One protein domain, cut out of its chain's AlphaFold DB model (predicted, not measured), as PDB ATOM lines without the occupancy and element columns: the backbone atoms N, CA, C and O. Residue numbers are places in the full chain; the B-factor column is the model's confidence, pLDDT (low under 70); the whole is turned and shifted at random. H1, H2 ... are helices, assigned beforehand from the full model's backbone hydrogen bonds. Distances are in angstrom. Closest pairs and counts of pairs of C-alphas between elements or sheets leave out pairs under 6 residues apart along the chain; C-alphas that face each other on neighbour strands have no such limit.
ATOM      1  N   GLN A 113     315.832 404.544 240.920       91.50
ATOM      2  CA  GLN A 113     315.968 405.555 241.966       91.50
ATOM      3  C   GLN A 113     316.135 406.974 241.407       91.50
ATOM      4  O   GLN A 113     315.515 407.901 241.930       91.50
ATOM      5  N   ASP A 114     316.891 407.153 240.324       90.31
ATOM      6  CA  ASP A 114     317.106 408.469 239.718       90.31
ATOM      7  C   ASP A 114     315.806 409.023 239.112       90.31
ATOM      8  O   ASP A 114     315.499 410.213 239.242       90.31
ATOM      9  N   VAL A 115     314.986 408.150 238.515       87.19
ATOM     10  CA  VAL A 115     313.646 408.493 238.004       87.19
ATOM     11  C   VAL A 115     312.731 408.884 239.150       87.19
ATOM     12  O   VAL A 115     312.088 409.934 239.112       87.19
ATOM     13  N   PHE A 116     312.696 408.049 240.186       90.75
ATOM     14  CA  PHE A 116     311.849 408.249 241.348       90.75
ATOM     15  C   PHE A 116     312.135 409.587 242.041       90.75
ATOM     16  O   PHE A 116     311.210 410.314 242.412       90.75
ATOM     17  N   ASP A 117     313.408 409.953 242.176       91.06
ATOM     18  CA  ASP A 117     313.822 411.219 242.780       91.06
ATOM     19  C   ASP A 117     313.551 412.438 241.879       91.06
ATOM     20  O   ASP A 117     313.420 413.558 242.384       91.06
ATOM     21  N   SER A 118     313.413 412.228 240.568       88.50
ATOM     22  CA  SER A 118     313.192 413.280 239.568       88.50
ATOM     23  C   SER A 118     311.715 413.601 239.306       88.50
ATOM     24  O   SER A 118     311.416 414.643 238.721       88.50
ATOM     25  N   VAL A 119     310.778 412.748 239.732       89.69
ATOM     26  CA  VAL A 119     309.329 412.971 239.574       89.69
ATOM     27  C   VAL A 119     308.727 413.770 240.735       89.69
ATOM     28  O   VAL A 119     309.325 413.960 241.797       89.69
ATOM     29  N   THR A 120     307.508 414.273 240.552       91.94
ATOM     30  CA  THR A 120     306.823 415.083 241.565       91.94
ATOM     31  C   THR A 120     306.464 414.269 242.808       91.94
ATOM     32  O   THR A 120     306.253 413.060 242.763       91.94
ATOM     33  N   ALA A 121     306.280 414.947 243.947       92.25
ATOM     34  CA  ALA A 121     305.835 414.294 245.181       92.25
ATOM     35  C   ALA A 121     304.481 413.564 245.032       92.25
ATOM     36  O   ALA A 121     304.216 412.608 245.760       92.25
ATOM     37  N   ALA A 122     303.629 414.013 244.102       92.81
ATOM     38  CA  ALA A 122     302.368 413.353 243.783       92.81
ATOM     39  C   ALA A 122     302.597 412.022 243.045       92.81
ATOM     40  O   ALA A 122     302.050 411.005 243.466       92.81
ATOM     41  N   GLU A 123     303.453 412.013 242.020       92.69
ATOM     42  CA  GLU A 123     303.839 410.801 241.279       92.69
ATOM     43  C   GLU A 123     304.564 409.807 242.199       92.69
ATOM     44  O   GLU A 123     304.174 408.646 242.272       92.69
ATOM     45  N   GLN A 124     305.511 410.269 243.025       94.00
ATOM     46  CA  GLN A 124     306.163 409.429 244.040       94.00
ATOM     47  C   GLN A 124     305.170 408.812 245.033       94.00
ATOM     48  O   GLN A 124     305.375 407.701 245.524       94.00
ATOM     49  N   SER A 125     304.122 409.553 245.404       94.94
ATOM     50  CA  SER A 125     303.089 409.038 246.302       94.94
ATOM     51  C   SER A 125     302.208 407.997 245.619       94.94
ATOM     52  O   SER A 125     301.743 407.100 246.315       94.94
ATOM     53  N   CYS A 126     301.965 408.131 244.313       95.69
ATOM     54  CA  CYS A 126     301.240 407.146 243.514       95.69
ATOM     55  C   CYS A 126     302.063 405.861 243.357       95.69
ATOM     56  O   CYS A 126     301.568 404.779 243.650       95.69
ATOM     57  N   ILE A 127     303.349 405.975 243.008       92.12
ATOM     58  CA  ILE A 127     304.236 404.815 242.835       92.12
ATOM     59  C   ILE A 127     304.283 403.975 244.118       92.12
ATOM     60  O   ILE A 127     304.089 402.768 244.071       92.12
ATOM     61  N   ARG A 128     304.430 404.619 245.285       92.31
ATOM     62  CA  ARG A 128     304.400 403.937 246.595       92.31
ATOM     63  C   ARG A 128     303.047 403.311 246.959       92.31
ATOM     64  O   ARG A 128     302.980 402.566 247.928       92.31
ATOM     65  N   SER A 129     301.954 403.682 246.290       93.50
ATOM     66  CA  SER A 129     300.645 403.062 246.525       93.50
ATOM     67  C   SER A 129     300.334 401.923 245.564       93.50
ATOM     68  O   SER A 129     299.578 401.033 245.946       93.50
ATOM     69  N   GLU A 130     300.882 401.968 244.350       90.44
ATOM     70  CA  GLU A 130     300.636 400.968 243.306       90.44
ATOM     71  C   GLU A 130     301.686 399.846 243.301       90.44
ATOM     72  O   GLU A 130     301.358 398.715 242.955       90.44
ATOM     73  N   VAL A 131     302.923 400.120 243.731       89.12
ATOM     74  CA  VAL A 131     304.005 399.127 243.828       89.12
ATOM     75  C   VAL A 131     304.209 398.724 245.289       89.12
ATOM     76  O   VAL A 131     304.359 399.583 246.157       89.12
ATOM     77  N   ASP A 132     304.221 397.415 245.567       90.81
ATOM     78  CA  ASP A 132     304.488 396.876 246.907       90.81
ATOM     79  C   ASP A 132     305.848 397.365 247.442       90.81
ATOM     80  O   ASP A 132     306.846 397.287 246.733       90.81
ATOM     81  N   ASP A 133     305.915 397.806 248.708       87.69
ATOM     82  CA  ASP A 133     307.130 398.400 249.307       87.69
ATOM     83  C   ASP A 133     308.381 397.500 249.165       87.69
ATOM     84  O   ASP A 133     309.468 397.993 248.874       87.69
ATOM     85  N   ASP A 134     308.230 396.179 249.337       86.31
ATOM     86  CA  ASP A 134     309.336 395.213 249.210       86.31
ATOM     87  C   ASP A 134     309.829 395.072 247.751       86.31
ATOM     88  O   ASP A 134     311.012 394.814 247.512       86.31
ATOM     89  N   VAL A 135     308.923 395.234 246.778       86.56
ATOM     90  CA  VAL A 135     309.245 395.229 245.341       86.56
ATOM     91  C   VAL A 135     309.874 396.562 244.963       86.56
ATOM     92  O   VAL A 135     310.911 396.567 244.315       86.56
ATOM     93  N   LEU A 136     309.305 397.676 245.430       88.38
ATOM     94  CA  LEU A 136     309.793 399.019 245.143       88.38
ATOM     95  C   LEU A 136     311.237 399.213 245.621       88.38
ATOM     96  O   LEU A 136     312.046 399.742 244.871       88.38
ATOM     97  N   ASP A 137     311.586 398.758 246.827       88.62
ATOM     98  CA  ASP A 137     312.963 398.868 247.331       88.62
ATOM     99  C   ASP A 137     313.973 398.120 246.439       88.62
ATOM    100  O   ASP A 137     315.088 398.602 246.257       88.62
ATOM    101  N   SER A 138     313.586 396.977 245.863       87.25
ATOM    102  CA  SER A 138     314.443 396.223 244.933       87.25
ATOM    103  C   SER A 138     314.482 396.894 243.556       87.25
ATOM    104  O   SER A 138     315.559 397.142 243.024       87.25
ATOM    105  N   ALA A 139     313.314 397.280 243.042       84.94
ATOM    106  CA  ALA A 139     313.131 397.942 241.757       84.94
ATOM    107  C   ALA A 139     313.925 399.250 241.647       84.94
ATOM    108  O   ALA A 139     314.527 399.522 240.616       84.94
ATOM    109  N   LEU A 140     313.981 400.058 242.713       89.19
ATOM    110  CA  LEU A 140     314.733 401.319 242.720       89.19
ATOM    111  C   LEU A 140     316.248 401.120 242.541       89.19
ATOM    112  O   LEU A 140     316.918 402.028 242.051       89.19
ATOM    113  N   GLU A 141     316.785 399.960 242.928       87.75
ATOM    114  CA  GLU A 141     318.197 399.610 242.733       87.75
ATOM    115  C   GLU A 141     318.479 399.050 241.327       87.75
ATOM    116  O   GLU A 141     319.644 398.910 240.945       87.75
ATOM    117  N   GLU A 142     317.439 398.740 240.549       83.62
ATOM    118  CA  GLU A 142     317.573 398.201 239.199       83.62
ATOM    119  C   GLU A 142     317.850 399.289 238.163       83.62
ATOM    120  O   GLU A 142     317.416 400.441 238.271       83.62
ATOM    121  N   ARG A 143     318.579 398.894 237.117       80.44
ATOM    122  CA  ARG A 143     318.803 399.724 235.934       80.44
ATOM    123  C   ARG A 143     317.500 399.817 235.135       80.44
ATOM    124  O   ARG A 143     316.751 398.853 235.053       80.44
ATOM    125  N   ILE A 144     317.258 400.959 234.498       69.25
ATOM    126  CA  ILE A 144     316.063 401.177 233.656       69.25
ATOM    127  C   ILE A 144     316.028 400.255 232.421       69.25
ATOM    128  O   ILE A 144     314.966 400.025 231.849       69.25
ATOM    129  N   MET A 145     317.180 399.697 232.048       56.19
ATOM    130  CA  MET A 145     317.408 398.859 230.872       56.19
ATOM    131  C   MET A 145     318.038 397.529 231.307       56.19
ATOM    132  O   MET A 145     319.244 397.330 231.170       56.19
ATOM    133  N   THR A 146     317.264 396.656 231.950       52.59
ATOM    134  CA  THR A 146     317.689 395.280 232.257       52.59
ATOM    135  C   THR A 146     317.126 394.298 231.226       52.59
ATOM    136  O   THR A 146     316.033 394.498 230.705       52.59
ATOM    137  N   ASP A 147     317.887 393.234 230.943       50.34
ATOM    138  CA  ASP A 147     317.606 392.176 229.947       50.34
ATOM    139  C   ASP A 147     316.384 391.285 230.256       50.34
ATOM    140  O   ASP A 147     316.111 390.329 229.525       50.34
ATOM    141  N   ASP A 148     315.690 391.530 231.367       49.84
ATOM    142  CA  ASP A 148     314.538 390.735 231.779       49.84
ATOM    143  C   ASP A 148     313.234 391.348 231.263       49.84
ATOM    144  O   ASP A 148     313.185 392.486 230.795       49.84
ATOM    145  N   ASP A 149     312.177 390.540 231.255       53.56
ATOM    146  CA  ASP A 149     310.848 390.972 230.828       53.56
ATOM    147  C   ASP A 149     310.449 392.266 231.517       53.56
ATOM    148  O   ASP A 149     310.713 392.442 232.707       53.56
ATOM    149  N   THR A 150     309.774 393.155 230.784       61.47
ATOM    150  CA  THR A 150     309.154 394.330 231.391       61.47
ATOM    151  C   THR A 150     308.238 393.839 232.514       61.47
ATOM    152  O   THR A 150     307.212 393.205 232.270       61.47
ATOM    153  N   GLU A 151     308.647 394.063 233.761       71.38
ATOM    154  CA  GLU A 151     307.932 393.531 234.916       71.38
ATOM    155  C   GLU A 151     306.657 394.353 235.187       71.38
ATOM    156  O   GLU A 151     306.589 395.552 234.905       71.38
ATOM    157  N   ASP A 152     305.641 393.734 235.801       76.94
ATOM    158  CA  ASP A 152     304.342 394.368 236.108       76.94
ATOM    159  C   ASP A 152     304.473 395.713 236.863       76.94
ATOM    160  O   ASP A 152     303.634 396.617 236.743       76.94
ATOM    161  N   TRP A 153     305.535 395.872 237.658       82.00
ATOM    162  CA  TRP A 153     305.781 397.100 238.408       82.00
ATOM    163  C   TRP A 153     306.245 398.260 237.518       82.00
ATOM    164  O   TRP A 153     305.966 399.410 237.854       82.00
ATOM    165  N   VAL A 154     306.862 397.996 236.361       81.06
ATOM    166  CA  VAL A 154     307.261 399.032 235.395       81.06
ATOM    167  C   VAL A 154     306.018 399.708 234.815       81.06
ATOM    168  O   VAL A 154     305.910 400.936 234.843       81.06
ATOM    169  N   ALA A 155     305.016 398.927 234.392       79.38
ATOM    170  CA  ALA A 155     303.728 399.467 233.943       79.38
ATOM    171  C   ALA A 155     303.018 400.268 235.049       79.38
ATOM    172  O   ALA A 155     302.426 401.317 234.783       79.38
ATOM    173  N   SER A 156     303.129 399.816 236.300       84.88
ATOM    174  CA  SER A 156     302.566 400.514 237.462       84.88
ATOM    175  C   SER A 156     303.248 401.866 237.717       84.88
ATOM    176  O   SER A 156     302.572 402.848 238.029       84.88
ATOM    177  N   ILE A 157     304.569 401.962 237.519       85.81
ATOM    178  CA  ILE A 157     305.292 403.239 237.577       85.81
ATOM    179  C   ILE A 157     304.825 404.169 236.459       85.81
ATOM    180  O   ILE A 157     304.425 405.296 236.753       85.81
ATOM    181  N   PHE A 158     304.814 403.711 235.203       83.81
ATOM    182  CA  PHE A 158     304.390 404.533 234.062       83.81
ATOM    183  C   PHE A 158     302.935 405.008 234.179       83.81
ATOM    184  O   PHE A 158     302.644 406.154 233.838       83.81
ATOM    185  N   GLY A 159     302.037 404.189 234.737       86.94
ATOM    186  CA  GLY A 159     300.651 404.576 235.023       86.94
ATOM    187  C   GLY A 159     300.504 405.678 236.082       86.94
ATOM    188  O   GLY A 159     299.483 406.369 236.115       86.94
ATOM    189  N   CYS A 160     301.520 405.874 236.925       92.38
ATOM    190  CA  CYS A 160     301.563 406.938 237.927       92.38
ATOM    191  C   CYS A 160     302.186 408.244 237.427       92.38
ATOM    192  O   CYS A 160     302.008 409.274 238.082       92.38
ATOM    193  N   LEU A 161     302.922 408.219 236.312       88.81
ATOM    194  CA  LEU A 161     303.575 409.398 235.756       88.81
ATOM    195  C   LEU A 161     302.570 410.313 235.051       88.81
ATOM    196  O   LEU A 161     301.583 409.884 234.452       88.81
ATOM    197  N   THR A 162     302.844 411.613 235.082       90.50
ATOM    198  CA  THR A 162     302.178 412.558 234.184       90.50
ATOM    199  C   THR A 162     302.519 412.224 232.727       90.50
ATOM    200  O   THR A 162     303.618 411.734 232.465       90.50
ATOM    201  N   PRO A 163     301.635 412.524 231.753       86.44
ATOM    202  CA  PRO A 163     301.898 412.214 230.347       86.44
ATOM    203  C   PRO A 163     303.231 412.772 229.837       86.44
ATOM    204  O   PRO A 163     303.939 412.093 229.102       86.44
ATOM    205  N   ASP A 164     303.604 413.982 230.259       86.69
ATOM    206  CA  ASP A 164     304.863 414.607 229.843       86.69
ATOM    207  C   ASP A 164     306.085 413.891 230.441       86.69
ATOM    208  O   ASP A 164     307.054 413.632 229.725       86.69
ATOM    209  N   ASN A 165     306.027 413.498 231.720       87.12
ATOM    210  CA  ASN A 165     307.103 412.737 232.360       87.12
ATOM    211  C   ASN A 165     307.214 411.319 231.787       87.12
ATOM    212  O   ASN A 165     308.323 410.859 231.529       87.12
ATOM    213  N   ALA A 166     306.085 410.648 231.533       82.44
ATOM    214  CA  ALA A 166     306.053 409.330 230.905       82.44
ATOM    215  C   ALA A 166     306.709 409.358 229.518       82.44
ATOM    216  O   ALA A 166     307.564 408.530 229.223       82.44
ATOM    217  N   ARG A 167     306.369 410.355 228.691       82.88
ATOM    218  CA  ARG A 167     306.968 410.547 227.360       82.88
ATOM    219  C   ARG A 167     308.455 410.847 227.429       82.88
ATOM    220  O   ARG A 167     309.222 410.254 226.679       82.88
ATOM    221  N   SER A 168     308.864 411.759 228.314       82.81
ATOM    222  CA  SER A 168     310.277 412.118 228.437       82.81
ATOM    223  C   SER A 168     311.119 410.949 228.941       82.81
ATOM    224  O   SER A 168     312.233 410.784 228.454       82.81
ATOM    225  N   LEU A 169     310.608 410.155 229.886       80.81
ATOM    226  CA  LEU A 169     311.298 408.965 230.372       80.81
ATOM    227  C   LEU A 169     311.381 407.900 229.276       80.81
ATOM    228  O   LEU A 169     312.467 407.418 228.991       80.81
ATOM    229  N   PHE A 170     310.260 407.597 228.617       78.25
ATOM    230  CA  PHE A 170     310.201 406.605 227.542       78.25
ATOM    231  C   PHE A 170     311.169 406.924 226.401       78.25
ATOM    232  O   PHE A 170     311.928 406.054 225.989       78.25
ATOM    233  N   LEU A 171     311.200 408.176 225.933       75.94
ATOM    234  CA  LEU A 171     312.139 408.599 224.893       75.94
ATOM    235  C   LEU A 171     313.598 408.467 225.333       75.94
ATOM    236  O   LEU A 171     314.417 407.964 224.570       75.94
ATOM    237  N   ALA A 172     313.927 408.909 226.550       77.19
ATOM    238  CA  ALA A 172     315.290 408.832 227.062       77.19
ATOM    239  C   ALA A 172     315.758 407.373 227.200       77.19
ATOM    240  O   ALA A 172     316.867 407.051 226.781       77.19
ATOM    241  N   SER A 173     314.898 406.491 227.715       75.12
ATOM    242  CA  SER A 173     315.162 405.052 227.816       75.12
ATOM    243  C   SER A 173     315.315 404.391 226.448       75.12
ATOM    244  O   SER A 173     316.234 403.608 226.245       75.12
ATOM    245  N   MET A 174     314.444 404.725 225.494       72.88
ATOM    246  CA  MET A 174     314.490 404.169 224.142       72.88
ATOM    247  C   MET A 174     315.782 404.551 223.409       72.88
ATOM    248  O   MET A 174     316.422 403.687 222.821       72.88
ATOM    249  N   ILE A 175     316.189 405.823 223.470       71.19
ATOM    250  CA  ILE A 175     317.427 406.299 222.832       71.19
ATOM    251  C   ILE A 175     318.657 405.639 223.458       71.19
ATOM    252  O   ILE A 175     319.577 405.268 222.736       71.19
ATOM    253  N   GLU A 176     318.684 405.487 224.783       71.31
ATOM    254  CA  GLU A 176     319.802 404.811 225.443       71.31
ATOM    255  C   GLU A 176     319.843 403.314 225.118       71.31
ATOM    256  O   GLU A 176     320.924 402.773 224.926       71.31
ATOM    257  N   GLY A 177     318.686 402.663 224.960       67.06
ATOM    258  CA  GLY A 177     318.626 401.278 224.485       67.06
ATOM    259  C   GLY A 177     319.225 401.109 223.097       67.06
ATOM    260  O   GLY A 177     320.021 400.209 222.876       67.06
ATOM    261  N   LEU A 178     318.922 402.032 222.182       63.59
ATOM    262  CA  LEU A 178     319.497 402.011 220.836       63.59
ATOM    263  C   LEU A 178     321.030 402.188 220.832       63.59
ATOM    264  O   LEU A 178     321.691 401.676 219.935       63.59
ATOM    265  N   ARG A 179     321.605 402.872 221.833       66.31
ATOM    266  CA  ARG A 179     323.068 403.046 221.978       66.31
ATOM    267  C   ARG A 179     323.802 401.806 222.474       66.31
ATOM    268  O   ARG A 179     325.025 401.754 222.363       66.31
ATOM    269  N   GLU A 180     323.100 400.863 223.093       63.44
ATOM    270  CA  GLU A 180     323.720 399.631 223.581       63.44
ATOM    271  C   GLU A 180     324.088 398.700 222.419       63.44
ATOM    272  O   GLU A 180     325.134 398.048 222.463       63.44
ATOM    273  N   ASP A 181     323.275 398.716 221.361       54.22
ATOM    274  CA  ASP A 181     323.431 397.851 220.192       54.22
ATOM    275  C   ASP A 181     324.211 398.515 219.043       54.22
ATOM    276  O   ASP A 181     324.914 397.822 218.306       54.22
ATOM    277  N   VAL A 182     324.127 399.845 218.888       57.47
ATOM    278  CA  VAL A 182     324.737 400.591 217.767       57.47
ATOM    279  C   VAL A 182     325.368 401.905 218.235       57.47
ATOM    280  O   VAL A 182     324.857 402.569 219.137       57.47
ATOM    281  N   ASP A 183     326.478 402.321 217.611       64.56
ATOM    282  CA  ASP A 183     327.139 403.608 217.896       64.56
ATOM    283  C   ASP A 183     326.392 404.778 217.229       64.56
ATOM    284  O   ASP A 183     326.916 405.479 216.368       64.56
ATOM    285  N   ILE A 184     325.148 405.021 217.656       62.53
ATOM    286  CA  ILE A 184     324.212 405.960 217.008       62.53
ATOM    287  C   ILE A 184     324.577 407.456 217.132       62.53
ATOM    288  O   ILE A 184     323.761 408.325 216.825       62.53
ATOM    289  N   GLY A 185     325.775 407.799 217.616       65.94
ATOM    290  CA  GLY A 185     326.224 409.185 217.772       65.94
ATOM    291  C   GLY A 185     325.233 410.093 218.528       65.94
ATOM    292  O   GLY A 185     324.547 409.690 219.473       65.94
ATOM    293  N   GLU A 186     325.183 411.372 218.141       68.19
ATOM    294  CA  GLU A 186     324.161 412.309 218.622       68.19
ATOM    295  C   GLU A 186     322.954 412.282 217.674       68.19
ATOM    296  O   GLU A 186     323.089 412.613 216.497       68.19
ATOM    297  N   VAL A 187     321.770 411.953 218.202       70.50
ATOM    298  CA  VAL A 187     320.500 412.108 217.476       70.50
ATOM    299  C   VAL A 187     320.294 413.594 217.168       70.50
ATOM    300  O   VAL A 187     320.340 414.427 218.078       70.50
ATOM    301  N   GLY A 188     320.101 413.931 215.892       76.50
ATOM    302  CA  GLY A 188     319.955 415.312 215.443       76.50
ATOM    303  C   GLY A 188     318.675 415.990 215.945       76.50
ATOM    304  O   GLY A 188     317.733 415.360 216.432       76.50
ATOM    305  N   ASP A 189     318.642 417.322 215.846       79.69
ATOM    306  CA  ASP A 189     317.513 418.135 216.324       79.69
ATOM    307  C   ASP A 189     316.203 417.826 215.565       79.69
ATOM    308  O   ASP A 189     315.113 417.967 216.126       79.69
ATOM    309  N   GLU A 190     316.292 417.431 214.289       80.81
ATOM    310  CA  GLU A 190     315.131 417.123 213.441       80.81
ATOM    311  C   GLU A 190     314.528 415.762 213.813       80.81
ATOM    312  O   GLU A 190     313.315 415.657 214.010       80.81
ATOM    313  N   GLU A 191     315.375 414.756 214.015       82.25
ATOM    314  CA  GLU A 191     315.014 413.414 214.465       82.25
ATOM    315  C   GLU A 191     314.429 413.450 215.879       82.25
ATOM    316  O   GLU A 191     313.349 412.915 216.131       82.25
ATOM    317  N   MET A 192     315.073 414.179 216.800       81.06
ATOM    318  CA  MET A 192     314.539 414.409 218.144       81.06
ATOM    319  C   MET A 192     313.180 415.115 218.112       81.06
ATOM    320  O   MET A 192     312.290 414.767 218.890       81.06
ATOM    321  N   SER A 193     312.986 416.093 217.220       84.00
ATOM    322  CA  SER A 193     311.679 416.739 217.056       84.00
ATOM    323  C   SER A 193     310.624 415.753 216.549       84.00
ATOM    324  O   SER A 193     309.501 415.780 217.051       84.00
ATOM    325  N   CYS A 194     310.975 414.875 215.603       84.19
ATOM    326  CA  CYS A 194     310.080 413.826 215.108       84.19
ATOM    327  C   CYS A 194     309.668 412.868 216.232       84.19
ATOM    328  O   CYS A 194     308.480 412.624 216.430       84.19
ATOM    329  N   LEU A 195     310.631 412.389 217.025       81.06
ATOM    330  CA  LEU A 195     310.379 411.499 218.157       81.06
ATOM    331  C   LEU A 195     309.486 412.143 219.221       81.06
ATOM    332  O   LEU A 195     308.597 411.490 219.767       81.06
ATOM    333  N   HIS A 196     309.697 413.430 219.509       82.25
ATOM    334  CA  HIS A 196     308.848 414.179 220.431       82.25
ATOM    335  C   HIS A 196     307.408 414.310 219.932       82.25
ATOM    336  O   HIS A 196     306.483 414.117 220.725       82.25
ATOM    337  N   ASP A 197     307.214 414.610 218.647       84.38
ATOM    338  CA  ASP A 197     305.884 414.673 218.036       84.38
ATOM    339  C   ASP A 197     305.220 413.287 218.015       84.38
ATOM    340  O   ASP A 197     304.037 413.168 218.329       84.38
ATOM    341  N   LEU A 198     305.993 412.229 217.754       80.69
ATOM    342  CA  LEU A 198     305.510 410.854 217.769       80.69
ATOM    343  C   LEU A 198     304.938 410.465 219.137       80.69
ATOM    344  O   LEU A 198     303.784 410.049 219.244       80.69
ATOM    345  N   VAL A 199     305.718 410.618 220.209       77.12
ATOM    346  CA  VAL A 199     305.255 410.221 221.548       77.12
ATOM    347  C   VAL A 199     304.179 411.153 222.105       77.12
ATOM    348  O   VAL A 199     303.481 410.787 223.054       77.12
ATOM    349  N   ALA A 200     304.013 412.353 221.537       81.94
ATOM    350  CA  ALA A 200     302.962 413.282 221.938       81.94
ATOM    351  C   ALA A 200     301.553 412.741 221.642       81.94
ATOM    352  O   ALA A 200     300.618 413.067 222.384       81.94
ATOM    353  N   ASP A 201     301.414 411.894 220.623       77.31
ATOM    354  CA  ASP A 201     300.147 411.264 220.243       77.31
ATOM    355  C   ASP A 201     299.935 409.880 220.890       77.31
ATOM    356  O   ASP A 201     298.823 409.347 220.851       77.31
ATOM    357  N   LEU A 202     300.960 409.324 221.551       75.25
ATOM    358  CA  LEU A 202     300.904 408.020 222.219       75.25
ATOM    359  C   LEU A 202     300.496 408.127 223.699       75.25
ATOM    360  O   LEU A 202     300.875 409.056 224.424       75.25
ATOM    361  N   ASP A 203     299.742 407.125 224.160       80.56
ATOM    362  CA  ASP A 203     299.541 406.842 225.582       80.56
ATOM    363  C   ASP A 203     300.628 405.862 226.036       80.56
ATOM    364  O   ASP A 203     300.500 404.649 225.896       80.56
ATOM    365  N   ILE A 204     301.732 406.411 226.541       78.06
ATOM    366  CA  ILE A 204     302.908 405.631 226.946       78.06
ATOM    367  C   ILE A 204     302.576 404.642 228.067       78.06
ATOM    368  O   ILE A 204     303.122 403.544 228.095       78.06
ATOM    369  N   ALA A 205     301.661 404.991 228.975       75.88
ATOM    370  CA  ALA A 205     301.261 404.078 230.039       75.88
ATOM    371  C   ALA A 205     300.485 402.879 229.478       75.88
ATOM    372  O   ALA A 205     300.719 401.750 229.904       75.88
ATOM    373  N   ALA A 206     299.603 403.109 228.499       73.88
ATOM    374  CA  ALA A 206     298.921 402.030 227.790       73.88
ATOM    375  C   ALA A 206     299.904 401.173 226.982       73.88
ATOM    376  O   ALA A 206     299.843 399.955 227.081       73.88
ATOM    377  N   LEU A 207     300.856 401.798 226.283       69.31
ATOM    378  CA  LEU A 207     301.877 401.106 225.493       69.31
ATOM    379  C   LEU A 207     302.758 400.190 226.357       69.31
ATOM    380  O   LEU A 207     302.973 399.033 226.013       69.31
ATOM    381  N   VAL A 208     303.236 400.683 227.503       68.12
ATOM    382  CA  VAL A 208     304.035 399.879 228.444       68.12
ATOM    383  C   VAL A 208     303.183 398.775 229.076       68.12
ATOM    384  O   VAL A 208     303.656 397.660 229.261       68.12
ATOM    385  N   ALA A 209     301.911 399.037 229.381       69.75
ATOM    386  CA  ALA A 209     301.012 398.000 229.884       69.75
ATOM    387  C   ALA A 209     300.694 396.928 228.825       69.75
ATOM    388  O   ALA A 209     300.552 395.758 229.176       69.75
ATOM    389  N   ALA A 210     300.584 397.313 227.552       65.31
ATOM    390  CA  ALA A 210     300.416 396.406 226.422       65.31
ATOM    391  C   ALA A 210     301.645 395.506 226.252       65.31
ATOM    392  O   ALA A 210     301.481 394.298 226.105       65.31
ATOM    393  N   ASP A 211     302.852 396.066 226.377       64.75
ATOM    394  CA  ASP A 211     304.107 395.308 226.372       64.75
ATOM    395  C   ASP A 211     304.141 394.237 227.478       64.75
ATOM    396  O   ASP A 211     304.299 393.050 227.200       64.75
ATOM    397  N   VAL A 212     303.856 394.628 228.725       64.62
ATOM    398  CA  VAL A 212     303.751 393.696 229.866       64.62
ATOM    399  C   VAL A 212     302.676 392.623 229.634       64.62
ATOM    400  O   VAL A 212     302.837 391.461 230.009       64.62
ATOM    401  N   ALA A 213     301.560 392.996 229.005       63.50
ATOM    402  CA  ALA A 213     300.471 392.078 228.686       63.50
ATOM    403  C   ALA A 213     300.760 391.168 227.475       63.50
ATOM    404  O   ALA A 213     299.974 390.247 227.224       63.50
ATOM    405  N   GLY A 214     301.851 391.409 226.738       59.78
ATOM    406  CA  GLY A 214     302.188 390.716 225.495       59.78
ATOM    407  C   GLY A 214     301.258 391.055 224.323       59.78
ATOM    408  O   GLY A 214     301.022 390.199 223.471       59.78
ATOM    409  N   ASP A 215     300.669 392.256 224.292       60.72
ATOM    410  CA  ASP A 215     299.865 392.735 223.161       60.72
ATOM    411  C   ASP A 215     300.759 393.419 222.115       60.72
ATOM    412  O   ASP A 215     301.127 394.590 222.219       60.72
ATOM    413  N   GLU A 216     301.105 392.663 221.077       55.34
ATOM    414  CA  GLU A 216     302.081 393.056 220.057       55.34
ATOM    415  C   GLU A 216     301.566 394.154 219.102       55.34
ATOM    416  O   GLU A 216     302.354 394.807 218.420       55.34
ATOM    417  N   ARG A 217     300.250 394.411 219.032       59.19
ATOM    418  CA  ARG A 217     299.672 395.296 217.994       59.19
ATOM    419  C   ARG A 217     299.960 396.778 218.228       59.19
ATOM    420  O   ARG A 217     300.230 397.515 217.274       59.19
ATOM    421  N   GLU A 218     299.861 397.229 219.476       59.12
ATOM    422  CA  GLU A 218     300.169 398.621 219.835       59.12
ATOM    423  C   GLU A 218     301.671 398.889 219.734       59.12
ATOM    424  O   GLU A 218     302.092 399.960 219.292       59.12
ATOM    425  N   LEU A 219     302.466 397.869 220.042       61.12
ATOM    426  CA  LEU A 219     303.912 397.932 220.018       61.12
ATOM    427  C   LEU A 219     304.465 398.007 218.589       61.12
ATOM    428  O   LEU A 219     305.291 398.868 218.308       61.12
ATOM    429  N   VAL A 220     303.933 397.210 217.656       57.69
ATOM    430  CA  VAL A 220     304.285 397.278 216.222       57.69
ATOM    431  C   VAL A 220     304.037 398.671 215.640       57.69
ATOM    432  O   VAL A 220     304.871 399.202 214.909       57.69
ATOM    433  N   THR A 221     302.913 399.297 215.993       61.41
ATOM    434  CA  THR A 221     302.566 400.635 215.490       61.41
ATOM    435  C   THR A 221     303.515 401.703 216.044       61.41
ATOM    436  O   THR A 221     303.937 402.594 215.308       61.41
ATOM    437  N   ALA A 222     303.873 401.606 217.328       62.22
ATOM    438  CA  ALA A 222     304.833 402.512 217.949       62.22
ATOM    439  C   ALA A 222     306.242 402.330 217.360       62.22
ATOM    440  O   ALA A 222     306.867 403.315 216.970       62.22
ATOM    441  N   THR A 223     306.709 401.086 217.211       63.22
ATOM    442  CA  THR A 223     308.013 400.769 216.612       63.22
ATOM    443  C   THR A 223     308.101 401.263 215.167       63.22
ATOM    444  O   THR A 223     309.086 401.899 214.808       63.22
ATOM    445  N   ALA A 224     307.058 401.071 214.352       63.62
ATOM    446  CA  ALA A 224     307.033 401.527 212.957       63.62
ATOM    447  C   ALA A 224     307.261 403.033 212.829       63.62
ATOM    448  O   ALA A 224     307.977 403.512 211.952       63.62
ATOM    449  N   ALA A 225     306.652 403.787 213.733       67.06
ATOM    450  CA  ALA A 225     306.760 405.226 213.724       67.06
ATOM    451  C   ALA A 225     308.119 405.717 214.254       67.06
ATOM    452  O   ALA A 225     308.620 406.734 213.775       67.06
ATOM    453  N   VAL A 226     308.747 404.985 215.185       68.19
ATOM    454  CA  VAL A 226     310.128 405.258 215.626       68.19
ATOM    455  C   VAL A 226     311.111 405.057 214.474       68.19
ATOM    456  O   VAL A 226     311.960 405.921 214.266       68.19
ATOM    457  N   ILE A 227     310.951 403.987 213.684       66.44
ATOM    458  CA  ILE A 227     311.782 403.727 212.497       66.44
ATOM    459  C   ILE A 227     311.708 404.906 211.515       66.44
ATOM    460  O   ILE A 227     312.736 405.392 211.048       66.44
ATOM    461  N   GLY A 228     310.508 405.441 211.274       70.19
ATOM    462  CA  GLY A 228     310.323 406.615 210.415       70.19
ATOM    463  C   GLY A 228     310.985 407.902 210.934       70.19
ATOM    464  O   GLY A 228     311.323 408.772 210.134       70.19
ATOM    465  N   CYS A 229     311.190 408.038 212.249       78.62
ATOM    466  CA  CYS A 229     311.873 409.192 212.846       78.62
ATOM    467  C   CYS A 229     313.397 409.039 212.927       78.62
ATOM    468  O   CYS A 229     314.092 410.043 213.087       78.62
ATOM    469  N   LEU A 230     313.907 407.808 212.849       74.56
ATOM    470  CA  LEU A 230     315.326 407.479 212.973       74.56
ATOM    471  C   LEU A 230     315.794 406.589 211.806       74.56
ATOM    472  O   LEU A 230     316.279 405.479 212.043       74.56
ATOM    473  N   PRO A 231     315.673 407.051 210.546       73.56
ATOM    474  CA  PRO A 231     316.008 406.225 209.391       73.56
ATOM    475  C   PRO A 231     317.485 405.818 209.395       73.56
ATOM    476  O   PRO A 231     317.788 404.661 209.151       73.56
ATOM    477  N   ASP A 232     318.396 406.729 209.744       73.94
ATOM    478  CA  ASP A 232     319.843 406.470 209.723       73.94
ATOM    479  C   ASP A 232     320.271 405.445 210.781       73.94
ATOM    480  O   ASP A 232     321.025 404.529 210.469       73.94
ATOM    481  N   VAL A 233     319.726 405.542 211.999       71.31
ATOM    482  CA  VAL A 233     319.975 404.569 213.080       71.31
ATOM    483  C   VAL A 233     319.513 403.177 212.669       71.31
ATOM    484  O   VAL A 233     320.181 402.179 212.928       71.31
ATOM    485  N   PHE A 234     318.350 403.102 212.029       68.38
ATOM    486  CA  PHE A 234     317.791 401.825 211.629       68.38
ATOM    487  C   PHE A 234     318.491 401.241 210.399       68.38
ATOM    488  O   PHE A 234     318.688 400.034 210.334       68.38
ATOM    489  N   LEU A 235     318.942 402.078 209.461       70.38
ATOM    490  CA  LEU A 235     319.815 401.640 208.373       70.38
ATOM    491  C   LEU A 235     321.118 401.057 208.907       70.38
ATOM    492  O   LEU A 235     321.545 400.017 208.421       70.38
ATOM    493  N   GLU A 236     321.715 401.691 209.915       67.62
ATOM    494  CA  GLU A 236     322.933 401.199 210.559       67.62
ATOM    495  C   GLU A 236     322.698 399.837 211.219       67.62
ATOM    496  O   GLU A 236     323.465 398.909 210.985       67.62
ATOM    497  N   LEU A 237     321.578 399.673 211.936       63.94
ATOM    498  CA  LEU A 237     321.139 398.377 212.472       63.94
ATOM    499  C   LEU A 237     320.970 397.312 211.375       63.94
ATOM    500  O   LEU A 237     321.364 396.165 211.569       63.94
ATOM    501  N   MET A 238     320.390 397.681 210.229       65.00
ATOM    502  CA  MET A 238     320.159 396.756 209.117       65.00
ATOM    503  C   MET A 238     321.458 396.310 208.441       65.00
ATOM    504  O   MET A 238     321.585 395.137 208.104       65.00
ATOM    505  N   VAL A 239     322.420 397.214 208.227       59.44
ATOM    506  CA  VAL A 239     323.689 396.861 207.564       59.44
ATOM    507  C   VAL A 239     324.716 396.251 208.516       59.44
ATOM    508  O   VAL A 239     325.548 395.459 208.074       59.44
ATOM    509  N   ALA A 240     324.636 396.549 209.817       56.56
ATOM    510  CA  ALA A 240     325.529 395.982 210.825       56.56
ATOM    511  C   ALA A 240     325.396 394.453 210.916       56.56
ATOM    512  O   ALA A 240     326.405 393.759 211.037       56.56
ATOM    513  N   ASP A 241     324.177 393.918 210.793       49.72
ATOM    514  CA  ASP A 241     323.935 392.467 210.755       49.72
ATOM    515  C   ASP A 241     324.468 391.820 209.465       49.72
ATOM    516  O   ASP A 241     324.942 390.686 209.473       49.72
ATOM    517  N   LEU A 242     324.492 392.586 208.369       51.50
ATOM    518  CA  LEU A 242     325.109 392.193 207.100       51.50
ATOM    519  C   LEU A 242     326.643 392.334 207.114       51.50
ATOM    520  O   LEU A 242     327.305 391.958 206.147       51.50
ATOM    521  N   GLY A 243     327.224 392.858 208.200       52.44
ATOM    522  CA  GLY A 243     328.663 393.060 208.352       52.44
ATOM    523  C   GLY A 243     329.236 394.187 207.489       52.44
ATOM    524  O   GLY A 243     330.427 394.146 207.179       52.44
ATOM    525  N   VAL A 244     328.409 395.163 207.097       58.84
ATOM    526  CA  VAL A 244     328.809 396.290 206.241       58.84
ATOM    527  C   VAL A 244     328.711 397.608 207.002       58.84
ATOM    528  O   VAL A 244     327.702 397.893 207.642       58.84
ATOM    529  N   ASP A 245     329.751 398.434 206.903       61.53
ATOM    530  CA  ASP A 245     329.766 399.777 207.484       61.53
ATOM    531  C   ASP A 245     329.079 400.776 206.528       61.53
ATOM    532  O   ASP A 245     329.421 400.853 205.346       61.53
ATOM    533  N   LEU A 246     328.151 401.612 207.024       63.72
ATOM    534  CA  LEU A 246     327.468 402.633 206.200       63.72
ATOM    535  C   LEU A 246     328.437 403.618 205.524       63.72
ATOM    536  O   LEU A 246     328.129 404.163 204.467       63.72
ATOM    537  N   ASP A 247     329.612 403.840 206.115       67.06
ATOM    538  CA  ASP A 247     330.664 404.700 205.566       67.06
ATOM    539  C   ASP A 247     331.300 404.147 204.275       67.06
ATOM    540  O   ASP A 247     331.995 404.882 203.563       67.06
ATOM    541  N   GLU A 248     331.103 402.860 203.974       65.56
ATOM    542  CA  GLU A 248     331.597 402.218 202.751       65.56
ATOM    543  C   GLU A 248     330.672 402.450 201.549       65.56
ATOM    544  O   GLU A 248     331.109 402.308 200.403       65.56
ATOM    545  N   LEU A 249     329.434 402.881 201.797       66.12
ATOM    546  CA  LEU A 249     328.439 403.158 200.770       66.12
ATOM    547  C   LEU A 249     328.644 404.522 200.114       66.12
ATOM    548  O   LEU A 249     329.046 405.509 200.740       66.12
ATOM    549  N   SER A 250     328.340 404.604 198.820       72.31
ATOM    550  CA  SER A 250     328.387 405.880 198.114       72.31
ATOM    551  C   SER A 250     327.279 406.828 198.593       72.31
ATOM    552  O   SER A 250     326.217 406.417 199.061       72.31
ATOM    553  N   GLU A 251     327.503 408.141 198.443       76.00
ATOM    554  CA  GLU A 251     326.500 409.160 198.801       76.00
ATOM    555  C   GLU A 251     325.164 408.948 198.059       76.00
ATOM    556  O   GLU A 251     324.107 409.278 198.598       76.00
ATOM    557  N   ASP A 252     325.207 408.386 196.846       73.06
ATOM    558  CA  ASP A 252     324.024 408.096 196.033       73.06
ATOM    559  C   ASP A 252     323.247 406.874 196.574       73.06
ATOM    560  O   ASP A 252     322.017 406.914 196.636       73.06
ATOM    561  N   GLU A 253     323.943 405.827 197.029       69.88
ATOM    562  CA  GLU A 253     323.332 404.623 197.617       69.88
ATOM    563  C   GLU A 253     322.692 404.918 198.976       69.88
ATOM    564  O   GLU A 253     321.516 404.623 199.193       69.88
ATOM    565  N   LEU A 254     323.413 405.623 199.856       72.56
ATOM    566  CA  LEU A 254     322.881 406.071 201.148       72.56
ATOM    567  C   LEU A 254     321.666 406.985 200.981       72.56
ATOM    568  O   LEU A 254     320.718 406.919 201.762       72.56
ATOM    569  N   SER A 255     321.682 407.865 199.974       76.38
ATOM    570  CA  SER A 255     320.536 408.727 199.683       76.38
ATOM    571  C   SER A 255     319.318 407.916 199.245       76.38
ATOM    572  O   SER A 255     318.208 408.245 199.652       76.38
ATOM    573  N   CYS A 256     319.517 406.871 198.441       75.69
ATOM    574  CA  CYS A 256     318.442 405.988 198.004       75.69
ATOM    575  C   CYS A 256     317.874 405.175 199.177       75.69
ATOM    576  O   CYS A 256     316.660 405.152 199.366       75.69
ATOM    577  N   MET A 257     318.731 404.588 200.023       70.88
ATOM    578  CA  MET A 257     318.301 403.836 201.211       70.88
ATOM    579  C   MET A 257     317.494 404.709 202.176       70.88
ATOM    580  O   MET A 257     316.456 404.288 202.678       70.88
ATOM    581  N   ARG A 258     317.931 405.951 202.409       74.12
ATOM    582  CA  ARG A 258     317.191 406.916 203.237       74.12
ATOM    583  C   ARG A 258     315.827 407.264 202.653       74.12
ATOM    584  O   ARG A 258     314.850 407.342 203.395       74.12
ATOM    585  N   GLU A 259     315.757 407.486 201.341       76.38
ATOM    586  CA  GLU A 259     314.498 407.768 200.645       76.38
ATOM    587  C   GLU A 259     313.538 406.586 200.810       76.38
ATOM    588  O   GLU A 259     312.424 406.768 201.304       76.38
ATOM    589  N   TRP A 260     314.021 405.370 200.567       73.62
ATOM    590  CA  TRP A 260     313.272 404.141 200.791       73.62
ATOM    591  C   TRP A 260     312.753 403.996 202.230       73.62
ATOM    592  O   TRP A 260     311.554 403.807 202.442       73.62
ATOM    593  N   MET A 261     313.626 404.152 203.229       70.38
ATOM    594  CA  MET A 261     313.272 404.079 204.654       70.38
ATOM    595  C   MET A 261     312.144 405.042 205.019       70.38
ATOM    596  O   MET A 261     311.273 404.709 205.822       70.38
ATOM    597  N   SER A 262     312.172 406.242 204.435       69.50
ATOM    598  CA  SER A 262     311.201 407.300 204.708       69.50
ATOM    599  C   SER A 262     309.860 407.106 203.995       69.50
ATOM    600  O   SER A 262     308.831 407.574 204.486       69.50
ATOM    601  N   GLU A 263     309.857 406.430 202.844       72.00
ATOM    602  CA  GLU A 263     308.654 406.166 202.045       72.00
ATOM    603  C   GLU A 263     307.984 404.829 202.396       72.00
ATOM    604  O   GLU A 263     306.821 404.610 202.048       72.00
ATOM    605  N   THR A 264     308.690 403.961 203.124       72.00
ATOM    606  CA  THR A 264     308.198 402.651 203.555       72.00
ATOM    607  C   THR A 264     307.130 402.779 204.640       72.00
ATOM    608  O   THR A 264     307.325 403.410 205.681       72.00
ATOM    609  N   ASP A 265     305.990 402.119 204.428       72.00
ATOM    610  CA  ASP A 265     304.969 401.946 205.462       72.00
ATOM    611  C   ASP A 265     305.394 400.822 206.419       72.00
ATOM    612  O   ASP A 265     305.014 399.660 206.268       72.00
ATOM    613  N   TRP A 266     306.213 401.174 207.410       68.06
ATOM    614  CA  TRP A 266     306.740 400.241 208.412       68.06
ATOM    615  C   TRP A 266     305.655 399.540 209.223       68.06
ATOM    616  O   TRP A 266     305.847 398.410 209.665       68.06
ATOM    617  N   ALA A 267     304.502 400.183 209.417       65.38
ATOM    618  CA  ALA A 267     303.398 399.567 210.135       65.38
ATOM    619  C   ALA A 267     302.774 398.466 209.278       65.38
ATOM    620  O   ALA A 267     302.520 397.379 209.791       65.38
ATOM    621  N   ALA A 268     302.572 398.715 207.981       64.12
ATOM    622  CA  ALA A 268     302.129 397.690 207.041       64.12
ATOM    623  C   ALA A 268     303.160 396.562 206.909       64.12
ATOM    624  O   ALA A 268     302.783 395.402 207.012       64.12
ATOM    625  N   LEU A 269     304.450 396.888 206.782       61.78
ATOM    626  CA  LEU A 269     305.527 395.904 206.641       61.78
ATOM    627  C   LEU A 269     305.637 394.984 207.866       61.78
ATOM    628  O   LEU A 269     305.717 393.771 207.717       61.78
ATOM    629  N   MET A 270     305.567 395.534 209.083       58.97
ATOM    630  CA  MET A 270     305.652 394.746 210.320       58.97
ATOM    631  C   MET A 270     304.335 394.070 210.730       58.97
ATOM    632  O   MET A 270     304.346 393.179 211.575       58.97
ATOM    633  N   SER A 271     303.198 394.497 210.169       56.47
ATOM    634  CA  SER A 271     301.883 393.881 210.413       56.47
ATOM    635  C   SER A 271     301.384 393.012 209.260       56.47
ATOM    636  O   SER A 271     300.274 392.479 209.350       56.47
ATOM    637  N   ALA A 272     302.180 392.864 208.197       55.66
ATOM    638  CA  ALA A 272     301.867 392.025 207.055       55.66
ATOM    639  C   ALA A 272     301.725 390.570 207.517       55.66
ATOM    640  O   ALA A 272     302.677 389.937 207.963       55.66
ATOM    641  N   GLU A 273     300.501 390.052 207.433       45.59
ATOM    642  CA  GLU A 273     300.200 388.639 207.687       45.59
ATOM    643  C   GLU A 273     300.540 387.769 206.459       45.59
ATOM    644  O   GLU A 273     300.728 386.563 206.600       45.59
ATOM    645  N   ASP A 274     300.614 388.396 205.276       42.91
ATOM    646  CA  ASP A 274     301.065 387.841 203.998       42.91
ATOM    647  C   ASP A 274     302.331 388.599 203.558       42.91
ATOM    648  O   ASP A 274     302.281 389.610 202.858       42.91
ATOM    649  N   ASP A 275     303.481 388.109 203.984       45.34
ATOM    650  CA  ASP A 275     304.659 387.855 203.168       45.34
ATOM    651  C   ASP A 275     304.822 388.633 201.822       45.34
ATOM    652  O   ASP A 275     305.758 389.415 201.651       45.34
ATOM    653  N   ALA A 276     303.921 388.481 200.847       40.34
ATOM    654  CA  ALA A 276     304.044 389.101 199.520       40.34
ATOM    655  C   ALA A 276     303.972 390.650 199.495       40.34
ATOM    656  O   ALA A 276     304.556 391.261 198.600       40.34
ATOM    657  N   GLU A 277     303.273 391.299 200.437       40.38
ATOM    658  CA  GLU A 277     303.191 392.775 200.506       40.38
ATOM    659  C   GLU A 277     304.400 393.395 201.232       40.38
ATOM    660  O   GLU A 277     304.827 394.494 200.878       40.38
ATOM    661  N   ALA A 278     305.012 392.670 202.179       44.34
ATOM    662  CA  ALA A 278     306.306 393.043 202.763       44.34
ATOM    663  C   ALA A 278     307.436 392.988 201.713       44.34
ATOM    664  O   ALA A 278     308.395 393.757 201.773       44.34
ATOM    665  N   PHE A 279     307.270 392.124 200.709       38.09
ATOM    666  CA  PHE A 279     308.243 391.857 199.654       38.09
ATOM    667  C   PHE A 279     308.390 392.960 198.605       38.09
ATOM    668  O   PHE A 279     309.511 393.253 198.198       38.09
ATOM    669  N   GLU A 280     307.304 393.612 198.172       42.62
ATOM    670  CA  GLU A 280     307.395 394.688 197.168       42.62
ATOM    671  C   GLU A 280     308.155 395.914 197.686       42.62
ATOM    672  O   GLU A 280     308.934 396.495 196.936       42.62
ATOM    673  N   GLY A 281     307.974 396.276 198.962       44.84
ATOM    674  CA  GLY A 281     308.717 397.382 199.565       44.84
ATOM    675  C   GLY A 281     310.209 397.086 199.577       44.84
ATOM    676  O   GLY A 281     311.024 397.915 199.217       44.84
ATOM    677  N   LEU A 282     310.591 395.865 199.897       48.59
ATOM    678  CA  LEU A 282     311.971 395.514 200.155       48.59
ATOM    679  C   LEU A 282     312.872 395.373 198.905       48.59
ATOM    680  O   LEU A 282     314.076 395.630 198.971       48.59
ATOM    681  N   PHE A 283     312.310 395.036 197.740       44.56
ATOM    682  CA  PHE A 283     313.059 395.047 196.472       44.56
ATOM    683  C   PHE A 283     313.571 396.443 196.093       44.56
ATOM    684  O   PHE A 283     314.617 396.558 195.447       44.56
ATOM    685  N   ASP A 284     312.873 397.497 196.518       53.47
ATOM    686  CA  ASP A 284     313.310 398.872 196.283       53.47
ATOM    687  C   ASP A 284     314.566 399.211 197.111       53.47
ATOM    688  O   ASP A 284     315.435 399.926 196.612       53.47
ATOM    689  N   LEU A 285     314.737 398.619 198.305       55.84
ATOM    690  CA  LEU A 285     315.955 398.761 199.114       55.84
ATOM    691  C   LEU A 285     317.168 398.093 198.453       55.84
ATOM    692  O   LEU A 285     318.246 398.677 198.408       55.84
ATOM    693  N   ILE A 286     317.000 396.890 197.897       52.25
ATOM    694  CA  ILE A 286     318.077 396.172 197.188       52.25
ATOM    695  C   ILE A 286     318.511 396.952 195.936       52.25
ATOM    696  O   ILE A 286     319.692 396.995 195.592       52.25
ATOM    697  N   GLY A 287     317.573 397.642 195.279       56.34
ATOM    698  CA  GLY A 287     317.875 398.549 194.171       56.34
ATOM    699  C   GLY A 287     318.736 399.757 194.560       56.34
ATOM    700  O   GLY A 287     319.360 400.355 193.679       56.34
ATOM    701  N   CYS A 288     318.791 400.105 195.848       61.44
ATOM    702  CA  CYS A 288     319.544 401.244 196.356       61.44
ATOM    703  C   CYS A 288     321.020 400.966 196.622       61.44
ATOM    704  O   CYS A 288     321.765 401.935 196.732       61.44
TER     705      CYS A 288
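Overview. This is residues 113 to 288 of the 423 residues of a protein of Acidimicrobiia bacterium (UniProt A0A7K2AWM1). This is a long stack of mostly short helices, wound from one end of the body to the other: H2, H4, H7, H8, H11 and H12 form a row along its length, each touching the next, while H5 and H6, then H9 and H10, lie beside that row. H1 and H3 sit loosely with H2 at the first end. The printed part has 176 residues, with twelve named helices, H1 to H12 in order, and no named strand; the class is all helix. It is elongated, 56 by 35 by 27 A, and only just compact, close to loose, with a radius of gyration of the C-alphas of 18.5 A.

Along the chain. Find C-alpha 113 at (315.968, 405.555, 241.966), where H1 runs to 118. Next come H2, residues 121 to 130, H3, 133 to 139, and, after a long link, H4, 152 to 160. H5, the longest, begins at C-alpha 163 at (301.898, 412.214, 230.347) and runs 27.8 A to 181. Then read H6, 189 to 201, 19.1 A; H7, 204 to 213; H8, 216 to 229, 20.2 A; H9, 231 to 241; H10, 251 to 263, 18.4 A; H11, 266 to 271; and H12, 275 to 286, ending at (318.077, 396.172, 197.188).

Arrangement. Start at H1, close to H2 but not clearly touching, with closest C-alphas Phe 116 and Gln 124 6.4 A apart. H3 is likewise close to H2, at Arg 128 and Leu 136, 7.4 A. H2 touches H4 at Ile 127 and Ile 157, 5.6 A, a shallow tilt of 34 degrees, only just short of steep. H4 touches H7 at Gly 159 and Ala 205, 5.0 A. H5 touches H6 at Arg 167 and Val 199, 6.1 A. The hub, H8, touches H6, H7, H11 and H10, the last only just and only at their ends, with 3 pairs of C-alphas within 8 A; its closest pair with H11 is Ala 224 and Trp 266, 4.7 A. H9 touches H10 at Pro 231 and Met 261, 5.9 A. H11 and H12 form a hairpin, closest at Leu 269 and Ala 278, 4.9 A. Every O i to N i+4 pair is within hydrogen-bond range in H1, H2, H4, H7, H8, H10 and H11, against 2 of 3 in H3, 14 of 15 in H5, 8 of 9 in H6, 6 of 7 in H9 and 3 of 8 in H12, where 5 of 9 O i to N i+3 pairs are.

Size, cuts and confidence. The C-alphas farthest apart, Asp 133 and Asp 252, are 56.7 A apart. The printed part has no cut, and its one long link is residues 140 to 151. Look at the B-factor column: the mean pLDDT of the printed part is 71.7, with 78 residues under 70, among them 207 to 227 and 266 to 288.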